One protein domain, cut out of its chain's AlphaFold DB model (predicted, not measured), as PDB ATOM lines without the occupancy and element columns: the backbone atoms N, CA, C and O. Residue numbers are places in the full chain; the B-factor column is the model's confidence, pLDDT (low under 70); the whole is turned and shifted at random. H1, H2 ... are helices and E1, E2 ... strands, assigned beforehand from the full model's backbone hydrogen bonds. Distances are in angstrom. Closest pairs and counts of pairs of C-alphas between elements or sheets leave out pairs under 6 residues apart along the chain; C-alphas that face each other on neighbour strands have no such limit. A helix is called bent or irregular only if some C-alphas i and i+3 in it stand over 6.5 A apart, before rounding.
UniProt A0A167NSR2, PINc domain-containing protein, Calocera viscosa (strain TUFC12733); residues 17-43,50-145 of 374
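What this domain is: This is residues 17 to 43 and 50 to 145 of the 374 residues of the protein "PINc domain-containing protein" of Calocera viscosa (strain TUFC12733) (UniProt A0A167NSR2). Three helices, H3, H4 and H5, make a helical body with a small sheet of three short strands, E1, E2 and E3, packed on H3 and H5; H2 runs past the E3 edge of that sheet, and residues 17 to 32 stick out, with H1 at their tip. The kinked H3 and the long H5 lie near the sheet, while H4 crosses the first part of H5 and the short H6, the last named element, sits by the beginning of H4 at Gly 90. The printed part has 123 residues, with six named helices and three named strands in the order H1 H2 E1 H3 E2 H4 H5 E3 H6; the sheet's order is E1 E2 E3, parallel throughout, and the class is mostly helix. It is compact, with a radius of gyration of the C-alphas of 14.6 A and spans of 43 by 31 by 28 A.

Where its parts are: H1, residues 17 to 24, begins with C-alpha 17 at (250.266, 249.542, 109.850). H2, residues 27 to 42, is 24.8 A long and irregular, but only just: C-alphas 39 and 42 are 6.9 A apart. E1 is residues 52 to 55. H3, residues 58 to 77, is 25.9 A long and irregular, with C-alphas 63 and 66 8.5 A apart and a kink of 83 degrees near residue 65. E2, residues 84 to 88, is followed by H4, residues 90 to 101, 16.8 A long. H5, residues 108 to 129, is 31.8 A long. E3 is residues 136 to 138, and H6, residues 141 to 144, ends with C-alpha 144 at (259.990, 280.085, 119.667).

How they stand to each other: H1 and H2 meet only through their link. H2 only grazes the sheet with residues 34 to 41; its closest C-alphas to E3 are those of Met 38 and Met 138, 6.0 A. E1 and E2 are parallel at 23 degrees, with N 87 and O 54 2.8 A apart; E2 and E3 are parallel at 34 degrees, with N 137 and O 86 2.8 A apart. E1, H3, E2 and E2, H4 H5, E3 are strand-helix-strand units, parallel neighbour strands joined through helices, with right-handed crossovers. H3 and H5 only graze the sheet. They touch, closest at the C-alphas of Leu 62 and Leu 113, 5.8 A, at a shallow tilt of 35.0 degrees, only just short of steep. H4 and H5 touch at a steep tilt of 48 degrees, opposite ways; the C-alphas of Ala 100 and Gln 111 are closest, 4.8 A. H4 only just touches H6, with 3 pairs of C-alphas within 8 A, the closest those of Gly 90 and Asp 141, 5.4 A. In H1, H4 and H5 every O i to N i+4 pair is within hydrogen-bond range; H2 has 8 of 12 and H3 14 of 16, and H6 is too short for such a pair.

The domain as a whole: The C-alphas of Gly 50 and Arg 104 are the two farthest apart, 44.1 A. Residues 44 to 49 are not printed, and C-alphas 43 and 50 are 16.4 A apart across the cut. Of the links that are printed whole, none is long. The mean pLDDT of the printed part is 80.0, with residues 17 to 43, 103 to 106 and 141 to 145 under 70.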
ATOM      1  N   ARG A  17     248.841 249.911 109.862       38.97
ATOM      2  CA  ARG A  17     250.266 249.542 109.850       38.97
ATOM      3  C   ARG A  17     250.954 249.874 108.523       38.97
ATOM      4  O   ARG A  17     252.150 250.166 108.551       38.97
ATOM      5  N   GLN A  18     250.247 249.836 107.393       41.88
ATOM      6  CA  GLN A  18     250.758 250.291 106.095       41.88
ATOM      7  C   GLN A  18     250.842 251.817 106.034       41.88
ATOM      8  O   GLN A  18     251.911 252.324 105.695       41.88
ATOM      9  N   ASP A  19     249.819 252.532 106.503       44.81
ATOM     10  CA  ASP A  19     249.844 253.989 106.673       44.81
ATOM     11  C   ASP A  19     250.979 254.411 107.618       44.81
ATOM     12  O   ASP A  19     251.676 255.390 107.368       44.81
ATOM     13  N   TRP A  20     251.256 253.618 108.661       38.97
ATOM     14  CA  TRP A  20     252.389 253.843 109.564       38.97
ATOM     15  C   TRP A  20     253.752 253.525 108.939       38.97
ATOM     16  O   TRP A  20     254.748 254.184 109.227       38.97
ATOM     17  N   GLN A  21     253.850 252.492 108.103       40.38
ATOM     18  CA  GLN A  21     255.092 252.165 107.392       40.38
ATOM     19  C   GLN A  21     255.412 253.234 106.341       40.38
ATOM     20  O   GLN A  21     256.565 253.648 106.237       40.38
ATOM     21  N   GLN A  22     254.387 253.759 105.666       44.31
ATOM     22  CA  GLN A  22     254.480 254.910 104.769       44.31
ATOM     23  C   GLN A  22     254.800 256.208 105.543       44.31
ATOM     24  O   GLN A  22     255.570 257.043 105.071       44.31
ATOM     25  N   TYR A  23     254.315 256.337 106.784       40.12
ATOM     26  CA  TYR A  23     254.693 257.392 107.737       40.12
ATOM     27  C   TYR A  23     256.165 257.281 108.194       40.12
ATOM     28  O   TYR A  23     256.824 258.301 108.364       40.12
ATOM     29  N   LYS A  24     256.712 256.060 108.330       39.12
ATOM     30  CA  LYS A  24     258.111 255.772 108.722       39.12
ATOM     31  C   LYS A  24     259.146 255.974 107.614       39.12
ATOM     32  O   LYS A  24     260.254 256.404 107.908       39.12
ATOM     33  N   SER A  25     258.823 255.681 106.353       43.03
ATOM     34  CA  SER A  25     259.716 255.963 105.209       43.03
ATOM     35  C   SER A  25     259.903 257.463 104.939       43.03
ATOM     36  O   SER A  25     260.698 257.848 104.088       43.03
ATOM     37  N   SER A  26     259.181 258.294 105.691       44.72
ATOM     38  CA  SER A  26     259.017 259.726 105.504       44.72
ATOM     39  C   SER A  26     259.653 260.541 106.636       44.72
ATOM     40  O   SER A  26     259.317 261.705 106.762       44.72
ATOM     41  N   ASP A  27     260.551 260.000 107.471       45.16
ATOM     42  CA  ASP A  27     261.153 260.769 108.589       45.16
ATOM     43  C   ASP A  27     261.876 262.057 108.109       45.16
ATOM     44  O   ASP A  27     261.815 263.075 108.793       45.16
ATOM     45  N   ASN A  28     262.444 262.077 106.891       48.81
ATOM     46  CA  ASN A  28     262.914 263.323 106.253       48.81
ATOM     47  C   ASN A  28     261.760 264.198 105.717       48.81
ATOM     48  O   ASN A  28     261.804 265.417 105.836       48.81
ATOM     49  N   GLN A  29     260.699 263.589 105.178       49.91
ATOM     50  CA  GLN A  29     259.513 264.294 104.671       49.91
ATOM     51  C   GLN A  29     258.603 264.840 105.785       49.91
ATOM     52  O   GLN A  29     257.831 265.753 105.537       49.91
ATOM     53  N   GLN A  30     258.661 264.316 107.013       50.50
ATOM     54  CA  GLN A  30     257.912 264.843 108.156       50.50
ATOM     55  C   GLN A  30     258.541 266.120 108.684       50.50
ATOM     56  O   GLN A  30     257.817 267.051 109.019       50.50
ATOM     57  N   GLN A  31     259.874 266.189 108.727       52.84
ATOM     58  CA  GLN A  31     260.565 267.432 109.053       52.84
ATOM     59  C   GLN A  31     260.230 268.522 108.017       52.84
ATOM     60  O   GLN A  31     259.963 269.657 108.401       52.84
ATOM     61  N   GLU A  32     260.112 268.150 106.736       54.47
ATOM     62  CA  GLU A  32     259.587 269.022 105.672       54.47
ATOM     63  C   GLU A  32     258.086 269.326 105.836       54.47
ATOM     64  O   GLU A  32     257.677 270.467 105.679       54.47
ATOM     65  N   GLN A  33     257.247 268.361 106.229       54.34
ATOM     66  CA  GLN A  33     255.800 268.558 106.396       54.34
ATOM     67  C   GLN A  33     255.462 269.487 107.568       54.34
ATOM     68  O   GLN A  33     254.532 270.293 107.460       54.34
ATOM     69  N   TRP A  34     256.201 269.381 108.678       52.16
ATOM     70  CA  TRP A  34     256.133 270.346 109.772       52.16
ATOM     71  C   TRP A  34     256.719 271.684 109.336       52.16
ATOM     72  O   TRP A  34     256.102 272.701 109.630       52.16
ATOM     73  N   GLY A  35     257.829 271.687 108.589       55.53
ATOM     74  CA  GLY A  35     258.392 272.879 107.946       55.53
ATOM     75  C   GLY A  35     257.344 273.653 107.148       55.53
ATOM     76  O   GLY A  35     257.065 274.801 107.464       55.53
ATOM     77  N   ASP A  36     256.647 272.983 106.232       55.00
ATOM     78  CA  ASP A  36     255.578 273.551 105.407       55.00
ATOM     79  C   ASP A  36     254.340 273.969 106.214       55.00
ATOM     80  O   ASP A  36     253.642 274.917 105.859       55.00
ATOM     81  N   ALA A  37     253.983 273.220 107.262       53.16
ATOM     82  CA  ALA A  37     252.851 273.563 108.125       53.16
ATOM     83  C   ALA A  37     253.132 274.818 108.953       53.16
ATOM     84  O   ALA A  37     252.247 275.648 109.136       53.16
ATOM     85  N   MET A  38     254.373 274.945 109.410       52.62
ATOM     86  CA  MET A  38     254.909 276.121 110.067       52.62
ATOM     87  C   MET A  38     255.018 277.278 109.055       52.62
ATOM     88  O   MET A  38     254.644 278.408 109.378       52.62
ATOM     89  N   ASP A  39     255.429 277.006 107.808       45.91
ATOM     90  CA  ASP A  39     255.724 277.998 106.764       45.91
ATOM     91  C   ASP A  39     254.535 278.837 106.269       45.91
ATOM     92  O   ASP A  39     254.709 279.979 105.836       45.91
ATOM     93  N   ILE A  40     253.314 278.351 106.468       46.44
ATOM     94  CA  ILE A  40     252.073 279.044 106.090       46.44
ATOM     95  C   ILE A  40     251.749 280.233 107.017       46.44
ATOM     96  O   ILE A  40     251.034 281.158 106.635       46.44
ATOM     97  N   ASP A  41     252.305 280.262 108.230       50.53
ATOM     98  CA  ASP A  41     251.772 281.091 109.320       50.53
ATOM     99  C   ASP A  41     252.282 282.549 109.378       50.53
ATOM    100  O   ASP A  41     251.874 283.306 110.268       50.53
ATOM    101  N   TYR A  42     253.135 282.980 108.439       45.41
ATOM    102  CA  TYR A  42     253.616 284.371 108.396       45.41
ATOM    103  C   TYR A  42     252.616 285.305 107.696       45.41
ATOM    104  O   TYR A  42     252.346 286.403 108.178       45.41
ATOM    105  N   GLU A  43     251.987 284.857 106.607       44.75
ATOM    106  CA  GLU A  43     251.205 285.742 105.728       44.75
ATOM    107  C   GLU A  43     249.750 285.954 106.181       44.75
ATOM    108  O   GLU A  43     249.131 286.949 105.816       44.75
ATOM    109  N   GLY A  50     242.643 290.838 117.136       72.06
ATOM    110  CA  GLY A  50     241.578 290.612 118.129       72.06
ATOM    111  C   GLY A  50     241.503 289.244 118.808       72.06
ATOM    112  O   GLY A  50     240.747 289.123 119.771       72.06
ATOM    113  N   SER A  51     242.255 288.231 118.368       83.06
ATOM    114  CA  SER A  51     242.168 286.905 118.990       83.06
ATOM    115  C   SER A  51     242.982 286.829 120.282       83.06
ATOM    116  O   SER A  51     244.141 287.250 120.357       83.06
ATOM    117  N   VAL A  52     242.380 286.259 121.324       86.75
ATOM    118  CA  VAL A  52     243.106 285.841 122.524       86.75
ATOM    119  C   VAL A  52     243.959 284.635 122.145       86.75
ATOM    120  O   VAL A  52     243.454 283.656 121.604       86.75
ATOM    121  N   LYS A  53     245.261 284.688 122.429       91.31
ATOM    122  CA  LYS A  53     246.183 283.578 122.157       91.31
ATOM    123  C   LYS A  53     246.397 282.760 123.419       91.31
ATOM    124  O   LYS A  53     246.842 283.296 124.433       91.31
ATOM    125  N   MET A  54     246.107 281.466 123.347       93.44
ATOM    126  CA  MET A  54     246.349 280.516 124.427       93.44
ATOM    127  C   MET A  54     247.468 279.564 124.012       93.44
ATOM    128  O   MET A  54     247.307 278.772 123.090       93.44
ATOM    129  N   VAL A  55     248.608 279.656 124.694       94.31
ATOM    130  CA  VAL A  55     249.745 278.759 124.463       94.31
ATOM    131  C   VAL A  55     249.486 277.441 125.185       94.31
ATOM    132  O   VAL A  55     249.198 277.446 126.382       94.31
ATOM    133  N   ILE A  56     249.572 276.327 124.461       96.38
ATOM    134  CA  ILE A  56     249.283 274.989 124.988       96.38
ATOM    135  C   ILE A  56     250.596 274.234 125.189       96.38
ATOM    136  O   ILE A  56     251.388 274.119 124.257       96.38
ATOM    137  N   ASP A  57     250.822 273.718 126.396       96.56
ATOM    138  CA  ASP A  57     251.957 272.845 126.699       96.56
ATOM    139  C   ASP A  57     251.624 271.363 126.429       96.56
ATOM    140  O   ASP A  57     250.476 270.980 126.173       96.56
ATOM    141  N   THR A  58     252.638 270.503 126.506       96.50
ATOM    142  CA  THR A  58     252.487 269.056 126.299       96.50
ATOM    143  C   THR A  58     251.533 268.428 127.320       96.50
ATOM    144  O   THR A  58     250.679 267.624 126.957       96.50
ATOM    145  N   ASN A  59     251.621 268.804 128.601       95.94
ATOM    146  CA  ASN A  59     250.813 268.187 129.658       95.94
ATOM    147  C   ASN A  59     249.324 268.522 129.530       95.94
ATOM    148  O   ASN A  59     248.484 267.634 129.704       95.94
ATOM    149  N   VAL A  60     248.987 269.775 129.218       97.31
ATOM    150  CA  VAL A  60     247.613 270.212 128.964       97.31
ATOM    151  C   VAL A  60     247.074 269.507 127.732       97.31
ATOM    152  O   VAL A  60     245.967 268.974 127.791       97.31
ATOM    153  N   LEU A  61     247.854 269.438 126.649       96.81
ATOM    154  CA  LEU A  61     247.420 268.769 125.429       96.81
ATOM    155  C   LEU A  61     247.111 267.288 125.670       96.81
ATOM    156  O   LEU A  61     246.084 266.808 125.207       96.81
ATOM    157  N   LEU A  62     247.950 266.575 126.425       96.19
ATOM    158  CA  LEU A  62     247.739 265.154 126.720       96.19
ATOM    159  C   LEU A  62     246.589 264.914 127.704       96.19
ATOM    160  O   LEU A  62     245.835 263.959 127.541       96.19
ATOM    161  N   SER A  63     246.446 265.770 128.719       96.69
ATOM    162  CA  SER A  63     245.446 265.590 129.785       96.69
ATOM    163  C   SER A  63     244.050 266.070 129.388       96.69
ATOM    164  O   SER A  63     243.057 265.602 129.942       96.69
ATOM    165  N   TYR A  64     243.958 267.019 128.452       97.50
ATOM    166  CA  TYR A  64     242.712 267.704 128.099       97.50
ATOM    167  C   TYR A  64     242.415 267.694 126.596       97.50
ATOM    168  O   TYR A  64     241.600 268.498 126.143       97.50
ATOM    169  N   LEU A  65     243.026 266.782 125.830       97.62
ATOM    170  CA  LEU A  65     242.865 266.693 124.374       97.62
ATOM    171  C   LEU A  65     241.398 266.746 123.931       97.62
ATOM    172  O   LEU A  65     241.057 267.502 123.027       97.62
ATOM    173  N   ASP A  66     240.526 265.966 124.570       97.56
ATOM    174  CA  ASP A  66     239.122 265.884 124.162       97.56
ATOM    175  C   ASP A  66     238.360 267.181 124.449       97.56
ATOM    176  O   ASP A  66     237.619 267.655 123.596       97.56
ATOM    177  N   ARG A  67     238.652 267.862 125.564       97.38
ATOM    178  CA  ARG A  67     238.072 269.188 125.836       97.38
ATOM    179  C   ARG A  67     238.570 270.245 124.851       97.38
ATOM    180  O   ARG A  67     237.816 271.134 124.474       97.38
ATOM    181  N   LEU A  68     239.839 270.171 124.441       97.06
ATOM    182  CA  LEU A  68     240.393 271.072 123.426       97.06
ATOM    183  C   LEU A  68     239.734 270.849 122.056       97.06
ATOM    184  O   LEU A  68     239.489 271.827 121.350       97.06
ATOM    185  N   LYS A  69     239.395 269.599 121.703       97.38
ATOM    186  CA  LYS A  69     238.578 269.286 120.517       97.38
ATOM    187  C   LYS A  69     237.195 269.912 120.624       97.38
ATOM    188  O   LYS A  69     236.828 270.657 119.723       97.38
ATOM    189  N   ASP A  70     236.497 269.696 121.738       96.94
ATOM    190  CA  ASP A  70     235.154 270.245 121.957       96.94
ATOM    191  C   ASP A  70     235.153 271.773 121.810       96.94
ATOM    192  O   ASP A  70     234.339 272.335 121.080       96.94
ATOM    193  N   ILE A  71     236.117 272.460 122.436       95.56
ATOM    194  CA  ILE A  71     236.265 273.918 122.306       95.56
ATOM    195  C   ILE A  71     236.553 274.310 120.851       95.56
ATOM    196  O   ILE A  71     235.963 275.262 120.346       95.56
ATOM    197  N   SER A  72     237.444 273.589 120.164       94.94
ATOM    198  CA  SER A  72     237.763 273.862 118.760       94.94
ATOM    199  C   SER A  72     236.553 273.688 117.843       94.94
ATOM    200  O   SER A  72     236.421 274.434 116.873       94.94
ATOM    201  N   ASP A  73     235.698 272.707 118.111       94.62
ATOM    202  CA  ASP A  73     234.521 272.420 117.298       94.62
ATOM    203  C   ASP A  73     233.415 273.446 117.561       94.62
ATOM    204  O   ASP A  73     232.881 274.003 116.603       94.62
ATOM    205  N   ILE A  74     233.190 273.825 118.824       94.62
ATOM    206  CA  ILE A  74     232.307 274.938 119.210       94.62
ATOM    207  C   ILE A  74     232.743 276.236 118.513       94.62
ATOM    208  O   ILE A  74     231.944 276.902 117.858       94.62
ATOM    209  N   LEU A  75     234.025 276.607 118.598       92.38
ATOM    210  CA  LEU A  75     234.527 277.840 117.976       92.38
ATOM    211  C   LEU A  75     234.357 277.842 116.453       92.38
ATOM    212  O   LEU A  75     234.128 278.899 115.860       92.38
ATOM    213  N   ARG A  76     234.456 276.669 115.825       89.81
ATOM    214  CA  ARG A  76     234.250 276.489 114.387       89.81
ATOM    215  C   ARG A  76     232.777 276.621 114.012       89.81
ATOM    216  O   ARG A  76     232.470 277.304 113.040       89.81
ATOM    217  N   GLU A  77     231.887 276.014 114.794       92.06
ATOM    218  CA  GLU A  77     230.434 276.078 114.607       92.06
ATOM    219  C   GLU A  77     229.916 277.520 114.695       92.06
ATOM    220  O   GLU A  77     229.153 277.962 113.841       92.06
ATOM    221  N   PHE A  78     230.406 278.293 115.665       89.50
ATOM    222  CA  PHE A  78     230.009 279.691 115.851       89.50
ATOM    223  C   PHE A  78     230.782 280.690 114.973       89.50
ATOM    224  O   PHE A  78     230.702 281.895 115.226       89.50
ATOM    225  N   ALA A  79     231.572 280.227 113.993       84.56
ATOM    226  CA  ALA A  79     232.463 281.063 113.172       84.56
ATOM    227  C   ALA A  79     233.316 282.048 114.008       84.56
ATOM    228  O   ALA A  79     233.680 283.136 113.566       84.56
ATOM    229  N   SER A  80     233.621 281.658 115.246       82.75
ATOM    230  CA  SER A  80     234.243 282.480 116.283       82.75
ATOM    231  C   SER A  80     235.725 282.148 116.448       82.75
ATOM    232  O   SER A  80     236.330 282.422 117.483       82.75
ATOM    233  N   THR A  81     236.344 281.585 115.408       78.25
ATOM    234  CA  THR A  81     237.781 281.275 115.372       78.25
ATOM    235  C   THR A  81     238.659 282.527 115.474       78.25
ATOM    236  O   THR A  81     239.860 282.418 115.684       78.25
ATOM    237  N   SER A  82     238.069 283.721 115.354       82.69
ATOM    238  CA  SER A  82     238.716 285.012 115.595       82.69
ATOM    239  C   SER A  82     238.801 285.410 117.075       82.69
ATOM    240  O   SER A  82     239.520 286.354 117.387       82.69
ATOM    241  N   LEU A  83     238.095 284.731 117.992       86.38
ATOM    242  CA  LEU A  83     238.098 285.070 119.423       86.38
ATOM    243  C   LEU A  83     239.240 284.408 120.194       86.38
ATOM    244  O   LEU A  83     239.810 285.021 121.095       86.38
ATOM    245  N   LEU A  84     239.562 283.160 119.858       90.94
ATOM    246  CA  LEU A  84     240.544 282.345 120.563       90.94
ATOM    247  C   LEU A  84     241.377 281.561 119.552       90.94
ATOM    248  O   LEU A  84     240.823 280.910 118.672       90.94
ATOM    249  N   GLU A  85     242.694 281.608 119.713       92.56
ATOM    250  CA  GLU A  85     243.657 280.840 118.926       92.56
ATOM    251  C   GLU A  85     244.526 279.998 119.869       92.56
ATOM    252  O   GLU A  85     245.131 280.520 120.812       92.56
ATOM    253  N   PHE A  86     244.600 278.691 119.616       95.25
ATOM    254  CA  PHE A  86     245.508 277.784 120.314       95.25
ATOM    255  C   PHE A  86     246.872 277.816 119.638       95.25
ATOM    256  O   PHE A  86     246.997 277.440 118.477       95.25
ATOM    257  N   VAL A  87     247.901 278.238 120.366       94.62
ATOM    258  CA  VAL A  87     249.279 278.289 119.874       94.62
ATOM    259  C   VAL A  87     250.046 277.101 120.440       94.62
ATOM    260  O   VAL A  87     250.186 276.980 121.657       94.62
ATOM    261  N   ILE A  88     250.541 276.228 119.565       95.12
ATOM    262  CA  ILE A  88     251.336 275.054 119.934       95.12
ATOM    263  C   ILE A  88     252.818 275.353 119.673       95.12
ATOM    264  O   ILE A  88     253.206 275.483 118.510       95.12
ATOM    265  N   PRO A  89     253.660 275.464 120.713       93.50
ATOM    266  CA  PRO A  89     255.099 275.646 120.544       93.50
ATOM    267  C   PRO A  89     255.753 274.483 119.783       93.50
ATOM    268  O   PRO A  89     255.391 273.325 119.997       93.50
ATOM    269  N   GLY A  90     256.788 274.758 118.980       88.56
ATOM    270  CA  GLY A  90     257.529 273.713 118.254       88.56
ATOM    271  C   GLY A  90     258.112 272.627 119.170       88.56
ATOM    272  O   GLY A  90     258.053 271.439 118.856       88.56
ATOM    273  N   ILE A  91     258.568 273.004 120.373       88.69
ATOM    274  CA  ILE A  91     259.072 272.052 121.378       88.69
ATOM    275  C   ILE A  91     258.004 271.047 121.838       88.69
ATOM    276  O   ILE A  91     258.327 269.887 122.075       88.69
ATOM    277  N   VAL A  92     256.730 271.451 121.896       94.38
ATOM    278  CA  VAL A  92     255.623 270.556 122.270       94.38
ATOM    279  C   VAL A  92     255.446 269.473 121.210       94.38
ATOM    280  O   VAL A  92     255.276 268.306 121.547       94.38
ATOM    281  N   LEU A  93     255.574 269.816 119.924       93.19
ATOM    282  CA  LEU A  93     255.526 268.831 118.838       93.19
ATOM    283  C   LEU A  93     256.678 267.821 118.930       93.19
ATOM    284  O   LEU A  93     256.454 266.621 118.769       93.19
ATOM    285  N   GLN A  94     257.890 268.289 119.242       89.50
ATOM    286  CA  GLN A  94     259.057 267.421 119.435       89.50
ATOM    287  C   GLN A  94     258.869 266.476 120.632       89.50
ATOM    288  O   GLN A  94     259.191 265.290 120.545       89.50
ATOM    289  N   GLU A  95     258.318 266.977 121.740       93.69
ATOM    290  CA  GLU A  95     258.006 266.168 122.922       93.69
ATOM    291  C   GLU A  95     256.936 265.107 122.627       93.69
ATOM    292  O   GLU A  95     257.110 263.947 123.009       93.69
ATOM    293  N   LEU A  96     255.863 265.466 121.911       94.81
ATOM    294  CA  LEU A  96     254.825 264.519 121.491       94.81
ATOM    295  C   LEU A  96     255.382 263.438 120.565       94.81
ATOM    296  O   LEU A  96     255.066 262.262 120.748       94.81
ATOM    297  N   ASP A  97     256.222 263.805 119.594       91.38
ATOM    298  CA  ASP A  97     256.850 262.845 118.682       91.38
ATOM    299  C   ASP A  97     257.770 261.881 119.444       91.38
ATOM    300  O   ASP A  97     257.684 260.659 119.279       91.38
ATOM    301  N   ALA A  98     258.583 262.403 120.367       91.75
ATOM    302  CA  ALA A  98     259.413 261.580 121.235       91.75
ATOM    303  C   ALA A  98     258.560 260.589 122.047       91.75
ATOM    304  O   ALA A  98     258.843 259.387 122.036       91.75
ATOM    305  N   GLN A  99     257.486 261.054 122.691       92.56
ATOM    306  CA  GLN A  99     256.579 260.200 123.465       92.56
ATOM    307  C   GLN A  99     255.843 259.169 122.596       92.56
ATOM    308  O   GLN A  99     255.668 258.023 123.015       92.56
ATOM    309  N   ALA A 100     255.464 259.530 121.370       90.75
ATOM    310  CA  ALA A 100     254.811 258.630 120.424       90.75
ATOM    311  C   ALA A 100     255.763 257.539 119.898       90.75
ATOM    312  O   ALA A 100     255.338 256.391 119.709       90.75
ATOM    313  N   LYS A 101     257.041 257.878 119.672       87.19
ATOM    314  CA  LYS A 101     258.081 256.988 119.125       87.19
ATOM    315  C   LYS A 101     258.726 256.074 120.166       87.19
ATOM    316  O   LYS A 101     259.223 255.007 119.805       87.19
ATOM    317  N   HIS A 102     258.732 256.446 121.446       84.38
ATOM    318  CA  HIS A 102     259.374 255.652 122.497       84.38
ATOM    319  C   HIS A 102     258.550 254.397 122.853       84.38
ATOM    320  O   HIS A 102     257.932 254.311 123.909       84.38
ATOM    321  N   SER A 103     258.624 253.355 122.009       58.31
ATOM    322  CA  SER A 103     258.003 252.028 122.213       58.31
ATOM    323  C   SER A 103     258.493 251.272 123.461       58.31
ATOM    324  O   SER A 103     258.028 250.169 123.729       58.31
ATOM    325  N   ARG A 104     259.470 251.817 124.198       59.03
ATOM    326  CA  ARG A 104     260.037 251.227 125.423       59.03
ATOM    327  C   ARG A 104     259.506 251.868 126.708       59.03
ATOM    328  O   ARG A 104     259.981 251.527 127.788       59.03
ATOM    329  N   ALA A 105     258.577 252.817 126.612       54.69
ATOM    330  CA  ALA A 105     258.077 253.525 127.779       54.69
ATOM    331  C   ALA A 105     257.252 252.589 128.672       54.69
ATOM    332  O   ALA A 105     256.349 251.897 128.212       54.69
ATOM    333  N   ALA A 106     257.512 252.638 129.976       69.88
ATOM    334  CA  ALA A 106     256.787 251.917 131.022       69.88
ATOM    335  C   ALA A 106     255.273 252.244 131.110       69.88
ATOM    336  O   ALA A 106     254.610 251.809 132.048       69.88
ATOM    337  N   LYS A 107     254.727 253.048 130.182       88.50
ATOM    338  CA  LYS A 107     253.361 253.588 130.191       88.50
ATOM    339  C   LYS A 107     252.787 253.655 128.761       88.50
ATOM    340  O   LYS A 107     252.923 254.692 128.111       88.50
ATOM    341  N   PRO A 108     252.139 252.587 128.258       90.19
ATOM    342  CA  PRO A 108     251.547 252.563 126.912       90.19
ATOM    343  C   PRO A 108     250.420 253.592 126.726       90.19
ATOM    344  O   PRO A 108     250.195 254.082 125.623       90.19
ATOM    345  N   GLU A 109     249.741 253.976 127.807       92.44
ATOM    346  CA  GLU A 109     248.690 255.001 127.786       92.44
ATOM    347  C   GLU A 109     249.218 256.361 127.322       92.44
ATOM    348  O   GLU A 109     248.601 257.008 126.479       92.44
ATOM    349  N   LEU A 110     250.397 256.766 127.807       91.50
ATOM    350  CA  LEU A 110     251.013 258.040 127.432       91.50
ATOM    351  C   LEU A 110     251.355 258.070 125.939       91.50
ATOM    352  O   LEU A 110     251.126 259.070 125.267       91.50
ATOM    353  N   GLN A 111     251.847 256.948 125.413       93.50
ATOM    354  CA  GLN A 111     252.135 256.799 123.991       93.50
ATOM    355  C   GLN A 111     250.859 256.942 123.148       93.50
ATOM    356  O   GLN A 111     250.863 257.660 122.148       93.50
ATOM    357  N   ASN A 112     249.762 256.301 123.561       94.12
ATOM    358  CA  ASN A 112     248.476 256.401 122.869       94.12
ATOM    359  C   ASN A 112     247.929 257.837 122.888       94.12
ATOM    360  O   ASN A 112     247.455 258.320 121.859       94.12
ATOM    361  N   LEU A 113     248.037 258.534 124.026       95.56
ATOM    362  CA  LEU A 113     247.632 259.937 124.152       95.56
ATOM    363  C   LEU A 113     248.471 260.852 123.255       95.56
ATOM    364  O   LEU A 113     247.908 261.665 122.523       95.56
ATOM    365  N   ALA A 114     249.797 260.682 123.242       95.81
ATOM    366  CA  ALA A 114     250.687 261.456 122.380       95.81
ATOM    367  C   ALA A 114     250.371 261.233 120.896       95.81
ATOM    368  O   ALA A 114     250.245 262.186 120.132       95.81
ATOM    369  N   GLN A 115     250.138 259.983 120.488       95.12
ATOM    370  CA  GLN A 115     249.736 259.663 119.117       95.12
ATOM    371  C   GLN A 115     248.376 260.264 118.749       95.12
ATOM    372  O   GLN A 115     248.212 260.776 117.641       95.12
ATOM    373  N   ALA A 116     247.396 260.209 119.655       96.88
ATOM    374  CA  ALA A 116     246.083 260.808 119.443       96.88
ATOM    375  C   ALA A 116     246.178 262.335 119.305       96.88
ATOM    376  O   ALA A 116     245.564 262.903 118.397       96.88
ATOM    377  N   ALA A 117     246.980 262.981 120.153       97.06
ATOM    378  CA  ALA A 117     247.248 264.412 120.091       97.06
ATOM    379  C   ALA A 117     247.904 264.792 118.758       97.06
ATOM    380  O   ALA A 117     247.367 265.634 118.039       97.06
ATOM    381  N   THR A 118     248.980 264.109 118.356       95.88
ATOM    382  CA  THR A 118     249.661 264.351 117.073       95.88
ATOM    383  C   THR A 118     248.715 264.199 115.880       95.88
ATOM    384  O   THR A 118     248.689 265.062 115.004       95.88
ATOM    385  N   ARG A 119     247.879 263.149 115.846       96.00
ATOM    386  CA  ARG A 119     246.883 262.970 114.771       96.00
ATOM    387  C   ARG A 119     245.872 264.114 114.724       96.00
ATOM    388  O   ARG A 119     245.536 264.578 113.637       96.00
ATOM    389  N   TRP A 120     245.392 264.572 115.879       96.81
ATOM    390  CA  TRP A 120     244.463 265.698 115.940       96.81
ATOM    391  C   TRP A 120     245.104 266.992 115.423       96.81
ATOM    392  O   TRP A 120     244.520 267.645 114.558       96.81
ATOM    393  N   LEU A 121     246.323 267.313 115.863       95.94
ATOM    394  CA  LEU A 121     247.068 268.486 115.396       95.94
ATOM    395  C   LEU A 121     247.313 268.451 113.877       95.94
ATOM    396  O   LEU A 121     247.104 269.452 113.192       95.94
ATOM    397  N   LEU A 122     247.673 267.288 113.323       92.44
ATOM    398  CA  LEU A 122     247.829 267.106 111.874       92.44
ATOM    399  C   LEU A 122     246.521 267.338 111.109       92.44
ATOM    400  O   LEU A 122     246.536 267.923 110.026       92.44
ATOM    401  N   ASN A 123     245.383 266.908 111.657       94.75
ATOM    402  CA  ASN A 123     244.080 267.162 111.043       94.75
ATOM    403  C   ASN A 123     243.731 268.657 111.047       94.75
ATOM    404  O   ASN A 123     243.238 269.151 110.037       94.75
ATOM    405  N   GLN A 124     244.054 269.390 112.117       94.19
ATOM    406  CA  GLN A 124     243.861 270.845 112.174       94.19
ATOM    407  C   GLN A 124     244.695 271.579 111.113       94.19
ATOM    408  O   GLN A 124     244.191 272.472 110.432       94.19
ATOM    409  N   ILE A 125     245.946 271.155 110.902       89.38
ATOM    410  CA  ILE A 125     246.806 271.689 109.834       89.38
ATOM    411  C   ILE A 125     246.203 271.407 108.456       89.38
ATOM    412  O   ILE A 125     246.161 272.297 107.607       89.38
ATOM    413  N   LYS A 126     245.732 270.178 108.211       90.56
ATOM    414  CA  LYS A 126     245.086 269.814 106.939       90.56
ATOM    415  C   LYS A 126     243.834 270.651 106.691       90.56
ATOM    416  O   LYS A 126     243.666 271.164 105.586       90.56
ATOM    417  N   ASP A 127     242.996 270.818 107.711       90.81
ATOM    418  CA  ASP A 127     241.801 271.656 107.638       90.81
ATOM    419  C   ASP A 127     242.181 273.096 107.256       90.81
ATOM    420  O   ASP A 127     241.650 273.616 106.272       90.81
ATOM    421  N   ARG A 128     243.184 273.689 107.916       86.88
ATOM    422  CA  ARG A 128     243.710 275.020 107.571       86.88
ATOM    423  C   ARG A 128     244.225 275.101 106.132       86.88
ATOM    424  O   ARG A 128     243.842 276.012 105.406       86.88
ATOM    425  N   LYS A 129     245.050 274.141 105.693       86.69
ATOM    426  CA  LYS A 129     245.575 274.078 104.311       86.69
ATOM    427  C   LYS A 129     244.456 273.983 103.271       86.69
ATOM    428  O   LYS A 129     244.603 274.489 102.166       86.69
ATOM    429  N   SER A 130     243.332 273.363 103.627       91.75
ATOM    430  CA  SER A 130     242.138 273.296 102.779       91.75
ATOM    431  C   SER A 130     241.252 274.550 102.829       91.75
ATOM    432  O   SER A 130     240.175 274.552 102.239       91.75
ATOM    433  N   GLY A 131     241.674 275.606 103.533       89.25
ATOM    434  CA  GLY A 131     240.919 276.850 103.694       89.25
ATOM    435  C   GLY A 131     239.771 276.764 104.700       89.25
ATOM    436  O   GLY A 131     238.957 277.684 104.780       89.25
ATOM    437  N   LYS A 132     239.672 275.676 105.474       90.44
ATOM    438  CA  LYS A 132     238.677 275.580 106.545       90.44
ATOM    439  C   LYS A 132     239.131 276.393 107.761       90.44
ATOM    440  O   LYS A 132     240.333 276.461 108.033       90.44
ATOM    441  N   PRO A 133     238.189 276.944 108.545       87.38
ATOM    442  CA  PRO A 133     238.521 277.597 109.803       87.38
ATOM    443  C   PRO A 133     239.216 276.614 110.752       87.38
ATOM    444  O   PRO A 133     238.716 275.510 110.985       87.38
ATOM    445  N   ALA A 134     240.357 277.027 111.302       88.75
ATOM    446  CA  ALA A 134     241.155 276.237 112.233       88.75
ATOM    447  C   ALA A 134     241.596 277.107 113.411       88.75
ATOM    448  O   ALA A 134     242.188 278.169 113.220       88.75
ATOM    449  N   VAL A 135     241.327 276.628 114.625       93.44
ATOM    450  CA  VAL A 135     241.634 277.324 115.888       93.44
ATOM    451  C   VAL A 135     243.097 277.126 116.297       93.44
ATOM    452  O   VAL A 135     243.645 277.917 117.057       93.44
ATOM    453  N   VAL A 136     243.740 276.072 115.793       94.75
ATOM    454  CA  VAL A 136     245.095 275.673 116.186       94.75
ATOM    455  C   VAL A 136     246.135 276.217 115.216       94.75
ATOM    456  O   VAL A 136     246.079 275.921 114.025       94.75
ATOM    457  N   ARG A 137     247.121 276.941 115.747       91.88
ATOM    458  CA  ARG A 137     248.327 277.414 115.066       91.88
ATOM    459  C   ARG A 137     249.564 276.726 115.639       91.88
ATOM    460  O   ARG A 137     249.715 276.635 116.856       91.88
ATOM    461  N   MET A 138     250.470 276.304 114.760       92.00
ATOM    462  CA  MET A 138     251.780 275.785 115.156       92.00
ATOM    463  C   MET A 138     252.793 276.925 115.135       92.00
ATOM    464  O   MET A 138     252.812 277.732 114.214       92.00
ATOM    465  N   GLN A 139     253.632 277.023 116.156       87.50
ATOM    466  CA  GLN A 139     254.688 278.028 116.204       87.50
ATOM    467  C   GLN A 139     255.970 277.461 115.594       87.50
ATOM    468  O   GLN A 139     256.354 276.335 115.918       87.50
ATOM    469  N   ARG A 140     256.664 278.246 114.758       75.81
ATOM    470  CA  ARG A 140     257.951 277.802 114.197       75.81
ATOM    471  C   ARG A 140     259.051 277.778 115.253       75.81
ATOM    472  O   ARG A 140     259.026 278.549 116.216       75.81
ATOM    473  N   ASP A 141     260.088 276.977 115.029       67.38
ATOM    474  CA  ASP A 141     261.246 276.924 115.932       67.38
ATOM    475  C   ASP A 141     261.913 278.302 116.107       67.38
ATOM    476  O   ASP A 141     262.217 278.708 117.228       67.38
ATOM    477  N   HIS A 142     262.055 279.084 115.031       69.62
ATOM    478  CA  HIS A 142     262.627 280.436 115.106       69.62
ATOM    479  C   HIS A 142     261.669 281.484 115.694       69.62
ATOM    480  O   HIS A 142     262.117 282.510 116.193       69.62
ATOM    481  N   GLU A 143     260.355 281.236 115.677       66.81
ATOM    482  CA  GLU A 143     259.388 282.060 116.414       66.81
ATOM    483  C   GLU A 143     259.436 281.753 117.915       66.81
ATOM    484  O   GLU A 143     259.040 282.580 118.735       66.81
ATOM    485  N   THR A 144     259.875 280.546 118.279       63.09
ATOM    486  CA  THR A 144     259.990 280.085 119.667       63.09
ATOM    487  C   THR A 144     261.274 280.616 120.319       63.09
ATOM    488  O   THR A 144     261.276 280.948 121.503       63.09
ATOM    489  N   TYR A 145     262.350 280.758 119.539       55.06
ATOM    490  CA  TYR A 145     263.649 281.265 119.986       55.06
ATOM    491  C   TYR A 145     263.954 282.642 119.389       55.06
ATOM    492  O   TYR A 145     264.654 282.756 118.388       55.06
TER     493      TYR A 145